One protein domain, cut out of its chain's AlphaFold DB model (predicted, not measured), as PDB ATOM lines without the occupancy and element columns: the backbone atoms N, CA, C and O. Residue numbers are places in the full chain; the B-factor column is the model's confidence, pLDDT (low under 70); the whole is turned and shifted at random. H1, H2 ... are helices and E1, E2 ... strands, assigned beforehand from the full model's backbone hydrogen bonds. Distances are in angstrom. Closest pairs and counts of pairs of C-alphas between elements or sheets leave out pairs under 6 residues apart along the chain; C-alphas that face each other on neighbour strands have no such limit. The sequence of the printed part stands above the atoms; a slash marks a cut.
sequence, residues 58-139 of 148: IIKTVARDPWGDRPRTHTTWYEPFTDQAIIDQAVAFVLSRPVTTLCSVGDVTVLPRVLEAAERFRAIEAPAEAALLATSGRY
ATOM      1  N   ILE A  58     167.929 113.881 141.993       92.00
ATOM      2  CA  ILE A  58     166.996 114.920 142.434       92.00
ATOM      3  C   ILE A  58     167.274 115.239 143.895       92.00
ATOM      4  O   ILE A  58     167.159 114.385 144.777       92.00
ATOM      5  N   ILE A  59     167.604 116.504 144.138       93.56
ATOM      6  CA  ILE A  59     167.722 117.062 145.478       93.56
ATOM      7  C   ILE A  59     166.414 117.727 145.902       93.56
ATOM      8  O   ILE A  59     165.661 118.252 145.085       93.56
ATOM      9  N   LYS A  60     166.210 117.775 147.221       95.19
ATOM     10  CA  LYS A  60     165.198 118.614 147.883       95.19
ATOM     11  C   LYS A  60     163.746 118.244 147.555       95.19
ATOM     12  O   LYS A  60     162.880 119.108 147.570       95.19
ATOM     13  N   THR A  61     163.468 116.953 147.371       95.88
ATOM     14  CA  THR A  61     162.117 116.407 147.131       95.88
ATOM     15  C   THR A  61     161.061 116.923 148.103       95.88
ATOM     16  O   THR A  61     159.935 117.189 147.702       95.88
ATOM     17  N   VAL A  62     161.423 117.071 149.378       96.81
ATOM     18  CA  VAL A  62     160.499 117.519 150.427       96.81
ATOM     19  C   VAL A  62     160.647 119.000 150.774       96.81
ATOM     20  O   VAL A  62     160.282 119.401 151.872       96.81
ATOM     21  N   ALA A  63     161.234 119.822 149.901       96.56
ATOM     22  CA  ALA A  63     161.273 121.263 150.124       96.56
ATOM     23  C   ALA A  63     159.900 121.886 149.888       96.56
ATOM     24  O   ALA A  63     159.299 121.688 148.834       96.56
ATOM     25  N   ARG A  64     159.438 122.645 150.883       96.06
ATOM     26  CA  ARG A  64     158.166 123.350 150.847       96.06
ATOM     27  C   ARG A  64     158.367 124.826 150.519       96.06
ATOM     28  O   ARG A  64     157.834 125.298 149.530       96.06
ATOM     29  N   ASP A  65     159.120 125.548 151.341       96.69
ATOM     30  CA  ASP A  65     159.279 127.001 151.219       96.69
ATOM     31  C   ASP A  65     160.629 127.457 151.813       96.69
ATOM     32  O   ASP A  65     161.213 126.746 152.635       96.69
ATOM     33  N   PRO A  66     161.154 128.646 151.468       96.19
ATOM     34  CA  PRO A  66     162.182 129.309 152.274       96.19
ATOM     35  C   PRO A  66     161.614 129.681 153.652       96.19
ATOM     36  O   PRO A  66     160.449 130.053 153.761       96.19
ATOM     37  N   TRP A  67     162.411 129.641 154.723       95.44
ATOM     38  CA  TRP A  67     161.900 129.949 156.072       95.44
ATOM     39  C   TRP A  67     161.305 131.364 156.195       95.44
ATOM     40  O   TRP A  67     160.248 131.530 156.812       95.44
ATOM     41  N   GLY A  68     161.940 132.369 155.584       92.44
ATOM     42  CA  GLY A  68     161.607 133.777 155.823       92.44
ATOM     43  C   GLY A  68     161.749 134.126 157.309       92.44
ATOM     44  O   GLY A  68     162.652 133.622 157.974       92.44
ATOM     45  N   ASP A  69     160.814 134.912 157.844       93.56
ATOM     46  CA  ASP A  69     160.798 135.316 159.261       93.56
ATOM     47  C   ASP A  69     160.171 134.271 160.205       93.56
ATOM     48  O   ASP A  69     160.007 134.505 161.404       93.56
ATOM     49  N   ARG A  70     159.766 133.108 159.679       93.31
ATOM     50  CA  ARG A  70     159.088 132.080 160.476       93.31
ATOM     51  C   ARG A  70     160.081 131.349 161.385       93.31
ATOM     52  O   ARG A  70     161.225 131.119 160.986       93.31
ATOM     53  N   PRO A  71     159.652 130.904 162.580       94.81
ATOM     54  CA  PRO A  71     160.501 130.102 163.451       94.81
ATOM     55  C   PRO A  71     160.970 128.820 162.757       94.81
ATOM     56  O   PRO A  71     160.157 128.037 162.260       94.81
ATOM     57  N   ARG A  72     162.284 128.581 162.761       96.25
ATOM     58  CA  ARG A  72     162.873 127.346 162.233       96.25
ATOM     59  C   ARG A  72     162.592 126.194 163.192       96.25
ATOM     60  O   ARG A  72     163.139 126.151 164.289       96.25
ATOM     61  N   THR A  73     161.747 125.262 162.767       96.75
ATOM     62  CA  THR A  73     161.370 124.067 163.545       96.75
ATOM     63  C   THR A  73     162.156 122.814 163.158       96.75
ATOM     64  O   THR A  73     162.045 121.798 163.834       96.75
ATOM     65  N   HIS A  74     162.948 122.889 162.086       97.81
ATOM     66  CA  HIS A  74     163.691 121.778 161.488       97.81
ATOM     67  C   HIS A  74     165.102 122.240 161.086       97.81
ATOM     68  O   HIS A  74     165.356 123.438 160.917       97.81
ATOM     69  N   THR A  75     166.034 121.301 160.928       96.81
ATOM     70  CA  THR A  75     167.459 121.588 160.676       96.81
ATOM     71  C   THR A  75     167.749 121.992 159.235       96.81
ATOM     72  O   THR A  75     168.780 122.613 158.964       96.81
ATOM     73  N   THR A  76     166.848 121.692 158.297       96.50
ATOM     74  CA  THR A  76     166.974 122.119 156.901       96.50
ATOM     75  C   THR A  76     167.028 123.645 156.785       96.50
ATOM     76  O   THR A  76     166.461 124.397 157.584       96.50
ATOM     77  N   TRP A  77     167.743 124.132 155.773       94.19
ATOM     78  CA  TRP A  77     167.835 125.565 155.464       94.19
ATOM     79  C   TRP A  77     166.593 126.101 154.730       94.19
ATOM     80  O   TRP A  77     166.412 127.307 154.629       94.19
ATOM     81  N   TYR A  78     165.722 125.201 154.278       95.69
ATOM     82  CA  TYR A  78     164.365 125.450 153.797       95.69
ATOM     83  C   TYR A  78     163.362 124.829 154.780       95.69
ATOM     84  O   TYR A  78     163.713 123.901 155.514       95.69
ATOM     85  N   GLU A  79     162.120 125.300 154.784       97.31
ATOM     86  CA  GLU A  79     161.011 124.632 155.461       97.31
ATOM     87  C   GLU A  79     160.678 123.330 154.712       97.31
ATOM     88  O   GLU A  79     160.405 123.380 153.507       97.31
ATOM     89  N   PRO A  80     160.719 122.159 155.368       97.81
ATOM     90  CA  PRO A  80     160.373 120.901 154.726       97.81
ATOM     91  C   PRO A  80     158.862 120.633 154.787       97.81
ATOM     92  O   PRO A  80     158.168 121.085 155.699       97.81
ATOM     93  N   PHE A  81     158.349 119.821 153.864       97.62
ATOM     94  CA  PHE A  81     157.079 119.132 154.081       97.62
ATOM     95  C   PHE A  81     157.210 118.175 155.267       97.62
ATOM     96  O   PHE A  81     158.194 117.445 155.383       97.62
ATOM     97  N   THR A  82     156.196 118.164 156.130       97.50
ATOM     98  CA  THR A  82     156.126 117.279 157.307       97.50
ATOM     99  C   THR A  82     154.906 116.363 157.291       97.50
ATOM    100  O   THR A  82     154.839 115.421 158.077       97.50
ATOM    101  N   ASP A  83     153.936 116.644 156.422       97.44
ATOM    102  CA  ASP A  83     152.752 115.814 156.221       97.44
ATOM    103  C   ASP A  83     153.104 114.580 155.382       97.44
ATOM    104  O   ASP A  83     153.688 114.706 154.304       97.44
ATOM    105  N   GLN A  84     152.750 113.389 155.875       98.06
ATOM    106  CA  GLN A  84     153.121 112.134 155.218       98.06
ATOM    107  C   GLN A  84     152.503 112.011 153.823       98.06
ATOM    108  O   GLN A  84     153.191 111.587 152.905       98.06
ATOM    109  N   ALA A  85     151.246 112.423 153.629       96.38
ATOM    110  CA  ALA A  85     150.578 112.280 152.339       96.38
ATOM    111  C   ALA A  85     151.212 113.185 151.270       96.38
ATOM    112  O   ALA A  85     151.354 112.775 150.116       96.38
ATOM    113  N   ILE A  86     151.644 114.393 151.647       96.12
ATOM    114  CA  ILE A  86     152.407 115.268 150.747       96.12
ATOM    115  C   ILE A  86     153.789 114.672 150.446       96.12
ATOM    116  O   ILE A  86     154.219 114.690 149.293       96.12
ATOM    117  N   ILE A  87     154.479 114.116 151.448       97.44
ATOM    118  CA  ILE A  87     155.782 113.460 151.246       97.44
ATOM    119  C   ILE A  87     155.645 112.245 150.320       97.44
ATOM    120  O   ILE A  87     156.448 112.110 149.398       97.44
ATOM    121  N   ASP A  88     154.615 111.417 150.496       97.25
ATOM    122  CA  ASP A  88     154.322 110.267 149.635       97.25
ATOM    123  C   ASP A  88     154.140 110.710 148.177       97.25
ATOM    124  O   ASP A  88     154.753 110.146 147.272       97.25
ATOM    125  N   GLN A  89     153.362 111.772 147.938       96.12
ATOM    126  CA  GLN A  89     153.164 112.333 146.596       96.12
ATOM    127  C   GLN A  89     154.457 112.910 146.011       96.12
ATOM    128  O   GLN A  89     154.759 112.676 144.840       96.12
ATOM    129  N   ALA A  90     155.240 113.636 146.811       95.75
ATOM    130  CA  ALA A  90     156.502 114.221 146.373       95.75
ATOM    131  C   ALA A  90     157.530 113.140 146.014       95.75
ATOM    132  O   ALA A  90     158.184 113.239 144.976       95.75
ATOM    133  N   VAL A  91     157.646 112.085 146.824       96.69
ATOM    134  CA  VAL A  91     158.526 110.939 146.561       96.69
ATOM    135  C   VAL A  91     158.035 110.132 145.361       96.69
ATOM    136  O   VAL A  91     158.848 109.801 144.501       96.69
ATOM    137  N   ALA A  92     156.728 109.875 145.239       96.12
ATOM    138  CA  ALA A  92     156.152 109.169 144.094       96.12
ATOM    139  C   ALA A  92     156.362 109.926 142.783       96.12
ATOM    140  O   ALA A  92     156.808 109.341 141.793       96.12
ATOM    141  N   PHE A  93     156.126 111.238 142.788       95.81
ATOM    142  CA  PHE A  93     156.514 112.105 141.688       95.81
ATOM    143  C   PHE A  93     158.017 111.945 141.455       95.81
ATOM    144  O   PHE A  93     158.406 111.580 140.348       95.81
ATOM    145  N   VAL A  94     158.862 112.095 142.489       94.69
ATOM    146  CA  VAL A  94     160.321 112.046 142.336       94.69
ATOM    147  C   VAL A  94     160.856 110.789 141.654       94.69
ATOM    148  O   VAL A  94     161.536 110.871 140.627       94.69
ATOM    149  N   LEU A  95     160.490 109.638 142.193       93.81
ATOM    150  CA  LEU A  95     160.966 108.337 141.745       93.81
ATOM    151  C   LEU A  95     160.313 107.860 140.437       93.81
ATOM    152  O   LEU A  95     160.791 106.899 139.844       93.81
ATOM    153  N   SER A  96     159.274 108.542 139.935       94.25
ATOM    154  CA  SER A  96     158.692 108.248 138.611       94.25
ATOM    155  C   SER A  96     159.477 108.862 137.445       94.25
ATOM    156  O   SER A  96     159.153 108.631 136.282       94.25
ATOM    157  N   ARG A  97     160.508 109.669 137.721       91.56
ATOM    158  CA  ARG A  97     161.346 110.290 136.685       91.56
ATOM    159  C   ARG A  97     162.527 109.372 136.374       91.56
ATOM    160  O   ARG A  97     162.886 108.551 137.214       91.56
ATOM    161  N   PRO A  98     163.163 109.501 135.197       88.12
ATOM    162  CA  PRO A  98     164.360 108.734 134.873       88.12
ATOM    163  C   PRO A  98     165.550 109.269 135.683       88.12
ATOM    164  O   PRO A  98     166.389 109.988 135.156       88.12
ATOM    165  N   VAL A  99     165.593 108.973 136.978       86.38
ATOM    166  CA  VAL A  99     166.662 109.374 137.897       86.38
ATOM    167  C   VAL A  99     167.241 108.151 138.575       86.38
ATOM    168  O   VAL A  99     166.536 107.167 138.792       86.38
ATOM    169  N   THR A 100     168.529 108.211 138.899       81.12
ATOM    170  CA  THR A 100     169.208 107.081 139.541       81.12
ATOM    171  C   THR A 100     168.971 107.087 141.045       81.12
ATOM    172  O   THR A 100     168.823 106.029 141.652       81.12
ATOM    173  N   THR A 101     168.895 108.277 141.650       84.38
ATOM    174  CA  THR A 101     168.732 108.438 143.096       84.38
ATOM    175  C   THR A 101     167.863 109.647 143.454       84.38
ATOM    176  O   THR A 101     167.814 110.664 142.753       84.38
ATOM    177  N   LEU A 102     167.176 109.525 144.591       90.56
ATOM    178  CA  LEU A 102     166.596 110.636 145.341       90.56
ATOM    179  C   LEU A 102     167.548 110.956 146.495       90.56
ATOM    180  O   LEU A 102     167.848 110.082 147.307       90.56
ATOM    181  N   CYS A 103     168.010 112.201 146.594       92.38
ATOM    182  CA  CYS A 103     168.776 112.625 147.760       92.38
ATOM    183  C   CYS A 103     167.822 112.813 148.946       92.38
ATOM    184  O   CYS A 103     166.789 113.479 148.822       92.38
ATOM    185  N   SER A 104     168.173 112.244 150.099       89.88
ATOM    186  CA  SER A 104     167.340 112.316 151.298       89.88
ATOM    187  C   SER A 104     167.237 113.740 151.873       89.88
ATOM    188  O   SER A 104     167.872 114.699 151.415       89.88
ATOM    189  N   VAL A 105     166.392 113.888 152.893       96.00
ATOM    190  CA  VAL A 105     166.235 115.132 153.653       96.00
ATOM    191  C   VAL A 105     167.328 115.263 154.716       96.00
ATOM    192  O   VAL A 105     167.656 114.308 155.412       96.00
ATOM    193  N   GLY A 106     167.868 116.474 154.873       95.94
ATOM    194  CA  GLY A 106     168.892 116.799 155.877       95.94
ATOM    195  C   GLY A 106     168.345 117.037 157.288       95.94
ATOM    196  O   GLY A 106     168.927 117.821 158.034       95.94
ATOM    197  N   ASP A 107     167.208 116.428 157.626       97.75
ATOM    198  CA  ASP A 107     166.555 116.530 158.931       97.75
ATOM    199  C   ASP A 107     166.158 115.133 159.414       97.75
ATOM    200  O   ASP A 107     165.383 114.428 158.765       97.75
ATOM    201  N   VAL A 108     166.701 114.729 160.562       97.50
ATOM    202  CA  VAL A 108     166.529 113.375 161.114       97.50
ATOM    203  C   VAL A 108     165.112 113.097 161.619       97.50
ATOM    204  O   VAL A 108     164.748 111.937 161.781       97.50
ATOM    205  N   THR A 109     164.300 114.131 161.850       97.88
ATOM    206  CA  THR A 109     162.897 113.996 162.272       97.88
ATOM    207  C   THR A 109     161.948 113.847 161.079       97.88
ATOM    208  O   THR A 109     160.873 113.261 161.207       97.88
ATOM    209  N   VAL A 110     162.355 114.326 159.897       98.25
ATOM    210  CA  VAL A 110     161.625 114.141 158.630       98.25
ATOM    211  C   VAL A 110     162.093 112.883 157.894       98.25
ATOM    212  O   VAL A 110     161.295 112.252 157.205       98.25
ATOM    213  N   LEU A 111     163.356 112.473 158.064       98.19
ATOM    214  CA  LEU A 111     163.953 111.328 157.371       98.19
ATOM    215  C   LEU A 111     163.108 110.039 157.423       98.19
ATOM    216  O   LEU A 111     162.913 109.460 156.353       98.19
ATOM    217  N   PRO A 112     162.543 109.605 158.571       98.50
ATOM    218  CA  PRO A 112     161.719 108.397 158.617       98.50
ATOM    219  C   PRO A 112     160.535 108.435 157.646       98.50
ATOM    220  O   PRO A 112     160.260 107.443 156.983       98.50
ATOM    221  N   ARG A 113     159.902 109.604 157.481       98.50
ATOM    222  CA  ARG A 113     158.767 109.800 156.566       98.50
ATOM    223  C   ARG A 113     159.164 109.648 155.102       98.50
ATOM    224  O   ARG A 113     158.401 109.107 154.308       98.50
ATOM    225  N   VAL A 114     160.360 110.121 154.743       97.94
ATOM    226  CA  VAL A 114     160.909 109.985 153.382       97.94
ATOM    227  C   VAL A 114     161.243 108.525 153.077       97.94
ATOM    228  O   VAL A 114     160.967 108.062 151.973       97.94
ATOM    229  N   LEU A 115     161.810 107.801 154.047       97.94
ATOM    230  CA  LEU A 115     162.098 106.372 153.908       97.94
ATOM    231  C   LEU A 115     160.803 105.559 153.777       97.94
ATOM    232  O   LEU A 115     160.681 104.762 152.854       97.94
ATOM    233  N   GLU A 116     159.804 105.837 154.617       98.31
ATOM    234  CA  GLU A 116     158.476 105.212 154.560       98.31
ATOM    235  C   GLU A 116     157.781 105.450 153.207       98.31
ATOM    236  O   GLU A 116     157.242 104.519 152.605       98.31
ATOM    237  N   ALA A 117     157.850 106.676 152.680       97.94
ATOM    238  CA  ALA A 117     157.326 107.016 151.359       97.94
ATOM    239  C   ALA A 117     158.045 106.260 150.227       97.94
ATOM    240  O   ALA A 117     157.408 105.798 149.277       97.94
ATOM    241  N   ALA A 118     159.370 106.111 150.325       96.25
ATOM    242  CA  ALA A 118     160.165 105.373 149.347       96.25
ATOM    243  C   ALA A 118     159.859 103.867 149.377       96.25
ATOM    244  O   ALA A 118     159.721 103.251 148.323       96.25
ATOM    245  N   GLU A 119     159.684 103.276 150.561       97.19
ATOM    246  CA  GLU A 119     159.285 101.869 150.717       97.19
ATOM    247  C   GLU A 119     157.892 101.592 150.135       97.19
ATOM    248  O   GLU A 119     157.645 100.537 149.545       97.19
ATOM    249  N   ARG A 120     156.973 102.554 150.263       95.94
ATOM    250  CA  ARG A 120     155.599 102.463 149.744       95.94
ATOM    251  C   ARG A 120     155.451 102.909 148.298       95.94
ATOM    252  O   ARG A 120     154.331 102.918 147.783       95.94
ATOM    253  N   PHE A 121     156.552 103.263 147.642       95.12
ATOM    254  CA  PHE A 121     156.533 103.858 146.319       95.12
ATOM    255  C   PHE A 121     155.682 103.058 145.321       95.12
ATOM    256  O   PHE A 121     155.792 101.833 145.160       95.12
ATOM    257  N   ARG A 122     154.838 103.804 144.611       94.81
ATOM    258  CA  ARG A 122     154.155 103.402 143.387       94.81
ATOM    259  C   ARG A 122     154.330 104.531 142.383       94.81
ATOM    260  O   ARG A 122     154.282 105.698 142.771       94.81
ATOM    261  N   ALA A 123     154.550 104.170 141.120       94.38
ATOM    262  CA  ALA A 123     154.643 105.150 140.047       94.38
ATOM    263  C   ALA A 123     153.385 106.029 140.045       94.38
ATOM    264  O   ALA A 123     152.273 105.528 140.226       94.38
ATOM    265  N   ILE A 124     153.573 107.340 139.901       95.19
ATOM    266  CA  ILE A 124     152.452 108.272 139.844       95.19
ATOM    267  C   ILE A 124     151.787 108.173 138.470       95.19
ATOM    268  O   ILE A 124     152.450 108.218 137.437       95.19
ATOM    269  N   GLU A 125     150.467 108.036 138.460       94.56
ATOM    270  CA  GLU A 125     149.689 108.010 137.222       94.56
ATOM    271  C   GLU A 125     149.465 109.430 136.690       94.56
ATOM    272  O   GLU A 125     149.296 110.374 137.467       94.56
ATOM    273  N   ALA A 126     149.368 109.579 135.366       94.69
ATOM    274  CA  ALA A 126     149.277 110.888 134.709       94.69
ATOM    275  C   ALA A 126     148.177 111.825 135.269       94.69
ATOM    276  O   ALA A 126     148.454 113.013 135.444       94.69
ATOM    277  N   PRO A 127     146.953 111.359 135.614       96.25
ATOM    278  CA  PRO A 127     145.945 112.234 136.220       96.25
ATOM    279  C   PRO A 127     146.340 112.739 137.616       96.25
ATOM    280  O   PRO A 127     146.095 113.900 137.944       96.25
ATOM    281  N   ALA A 128     146.958 111.881 138.431       94.12
ATOM    282  CA  ALA A 128     147.414 112.239 139.771       94.12
ATOM    283  C   ALA A 128     148.622 113.185 139.708       94.12
ATOM    284  O   ALA A 128     148.689 114.150 140.468       94.12
ATOM    285  N   GLU A 129     149.532 112.960 138.759       95.88
ATOM    286  CA  GLU A 129     150.660 113.850 138.489       95.88
ATOM    287  C   GLU A 129     150.184 115.240 138.065       95.88
ATOM    288  O   GLU A 129     150.614 116.239 138.638       95.88
ATOM    289  N   ALA A 130     149.245 115.317 137.120       96.44
ATOM    290  CA  ALA A 130     148.675 116.587 136.682       96.44
ATOM    291  C   ALA A 130     148.013 117.349 137.843       96.44
ATOM    292  O   ALA A 130     148.203 118.560 137.978       96.44
ATOM    293  N   ALA A 131     147.279 116.645 138.712       95.56
ATOM    294  CA  ALA A 131     146.663 117.241 139.893       95.56
ATOM    295  C   ALA A 131     147.712 117.768 140.887       95.56
ATOM    296  O   ALA A 131     147.566 118.879 141.396       95.56
ATOM    297  N   LEU A 132     148.791 117.013 141.124       94.75
ATOM    298  CA  LEU A 132     149.904 117.441 141.970       94.75
ATOM    299  C   LEU A 132     150.595 118.685 141.397       94.75
ATOM    300  O   LEU A 132     150.778 119.672 142.112       94.75
ATOM    301  N   LEU A 133     150.920 118.683 140.101       94.75
ATOM    302  CA  LEU A 133     151.557 119.814 139.418       94.75
ATOM    303  C   LEU A 133     150.704 121.085 139.491       94.75
ATOM    304  O   LEU A 133     151.247 122.173 139.694       94.75
ATOM    305  N   ALA A 134     149.377 120.959 139.416       96.81
ATOM    306  CA  ALA A 134     148.457 122.082 139.584       96.81
ATOM    307  C   ALA A 134     148.524 122.727 140.985       96.81
ATOM    308  O   ALA A 134     148.114 123.874 141.152       96.81
ATOM    309  N   THR A 135     149.063 122.032 141.994       94.31
ATOM    310  CA  THR A 135     149.277 122.594 143.341       94.31
ATOM    311  C   THR A 135     150.626 123.291 143.523       94.31
ATOM    312  O   THR A 135     150.814 123.958 144.539       94.31
ATOM    313  N   SER A 136     151.548 123.188 142.557       90.56
ATOM    314  CA  SER A 136     152.934 123.676 142.691       90.56
ATOM    315  C   SER A 136     153.043 125.163 143.041       90.56
ATOM    316  O   SER A 136     153.888 125.531 143.848       90.56
ATOM    317  N   GLY A 137     152.141 126.007 142.528       93.88
ATOM    318  CA  GLY A 137     152.114 127.447 142.817       93.88
ATOM    319  C   GLY A 137     151.753 127.823 144.261       93.88
ATOM    320  O   GLY A 137     151.732 129.005 144.585       93.88
ATOM    321  N   ARG A 138     151.447 126.850 145.132       95.56
ATOM    322  CA  ARG A 138     151.231 127.074 146.575       95.56
ATOM    323  C   ARG A 138     152.535 127.185 147.370       95.56
ATOM    324  O   ARG A 138     152.478 127.517 148.550       95.56
ATOM    325  N   TYR A 139     153.662 126.863 146.744       95.06
ATOM    326  CA  TYR A 139     154.962 126.673 147.374       95.06
ATOM    327  C   TYR A 139     156.042 127.430 146.605       95.06
ATOM    328  O   TYR A 139     155.901 127.675 145.403       95.06
TER     329      TYR A 139
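Overview. This is residues 58 to 139 of the 148 residues of an uncharacterized protein of Candidatus Rokubacteria bacterium GWA2_70_23 (UniProt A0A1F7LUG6). A small two-stranded hairpin, E1 and E2, with its long loop makes one end of the domain, and three helices make much of the rest: H1 nearest the middle, H2 packed on it at a steep tilt, and H3 toward the end away from the hairpin loop. A long stretch without a named element, residues 96 to 110, folds back from the end of H1 to the start of H2. The printed part has 82 residues, with two named strands and three named helices in the order E1, E2, H1, H2, H3; the sheet is E1 - E2, antiparallel. The class is mostly helix, though only 37 of the 82 residues are in named elements. The whole is compact, with a radius of gyration of the C-alphas of 12.6 A and spans of 36 by 26 by 20 A.

Arrangement. E1, residues 63 to 66, and E2, residues 78 to 80, form a hairpin of antiparallel neighbours, with 143 degrees between their directions. N 79 and O 65 are 2.7 A apart and N 64 and O 79 are 2.9 A apart, both within hydrogen-bond range. H1, residues 84 to 95, follows E2 by a tight link and is apart from E1. H2, residues 111 to 119, touches H1; their closest C-alphas, those of Asp 88 and Ala 117, are 4.8 A apart. These two helices run the same way at a steep tilt of 58 degrees. H3, residues 126 to 134, is close to but not clearly touching H1; their closest C-alphas, those of Phe 93 and Glu 129, are 6.9 A apart. H1 and H3 run opposite ways at a steep tilt of 66 degrees. H2 and H3 are apart, and both are apart from E1 and E2. In H1, H2 and H3 every O i to N i+4 pair is within hydrogen-bond range.

Along the chain. E1 begins at C-alpha 63, (161.273, 121.263, 150.124), and is 8.4 A long from first to last C-alpha; E2 measures 6.1 A. H1 is 16.0 A long and begins at C-alpha 84, (153.121, 112.134, 155.218). H2 is 12.5 A long. H3 is 12.2 A long and ends at C-alpha 134, (148.457, 122.082, 139.584).

Size, cuts and confidence. The two C-alphas farthest apart, those of Asp 69 and Glu 125, are 36.8 A apart. The printed part, residues 58 to 139, has no cut. The links E1 to E2 and H1 to H2 are long, with 11 and 15 residues. The mean pLDDT of the printed part is 95.2, and no printed residue is under 70.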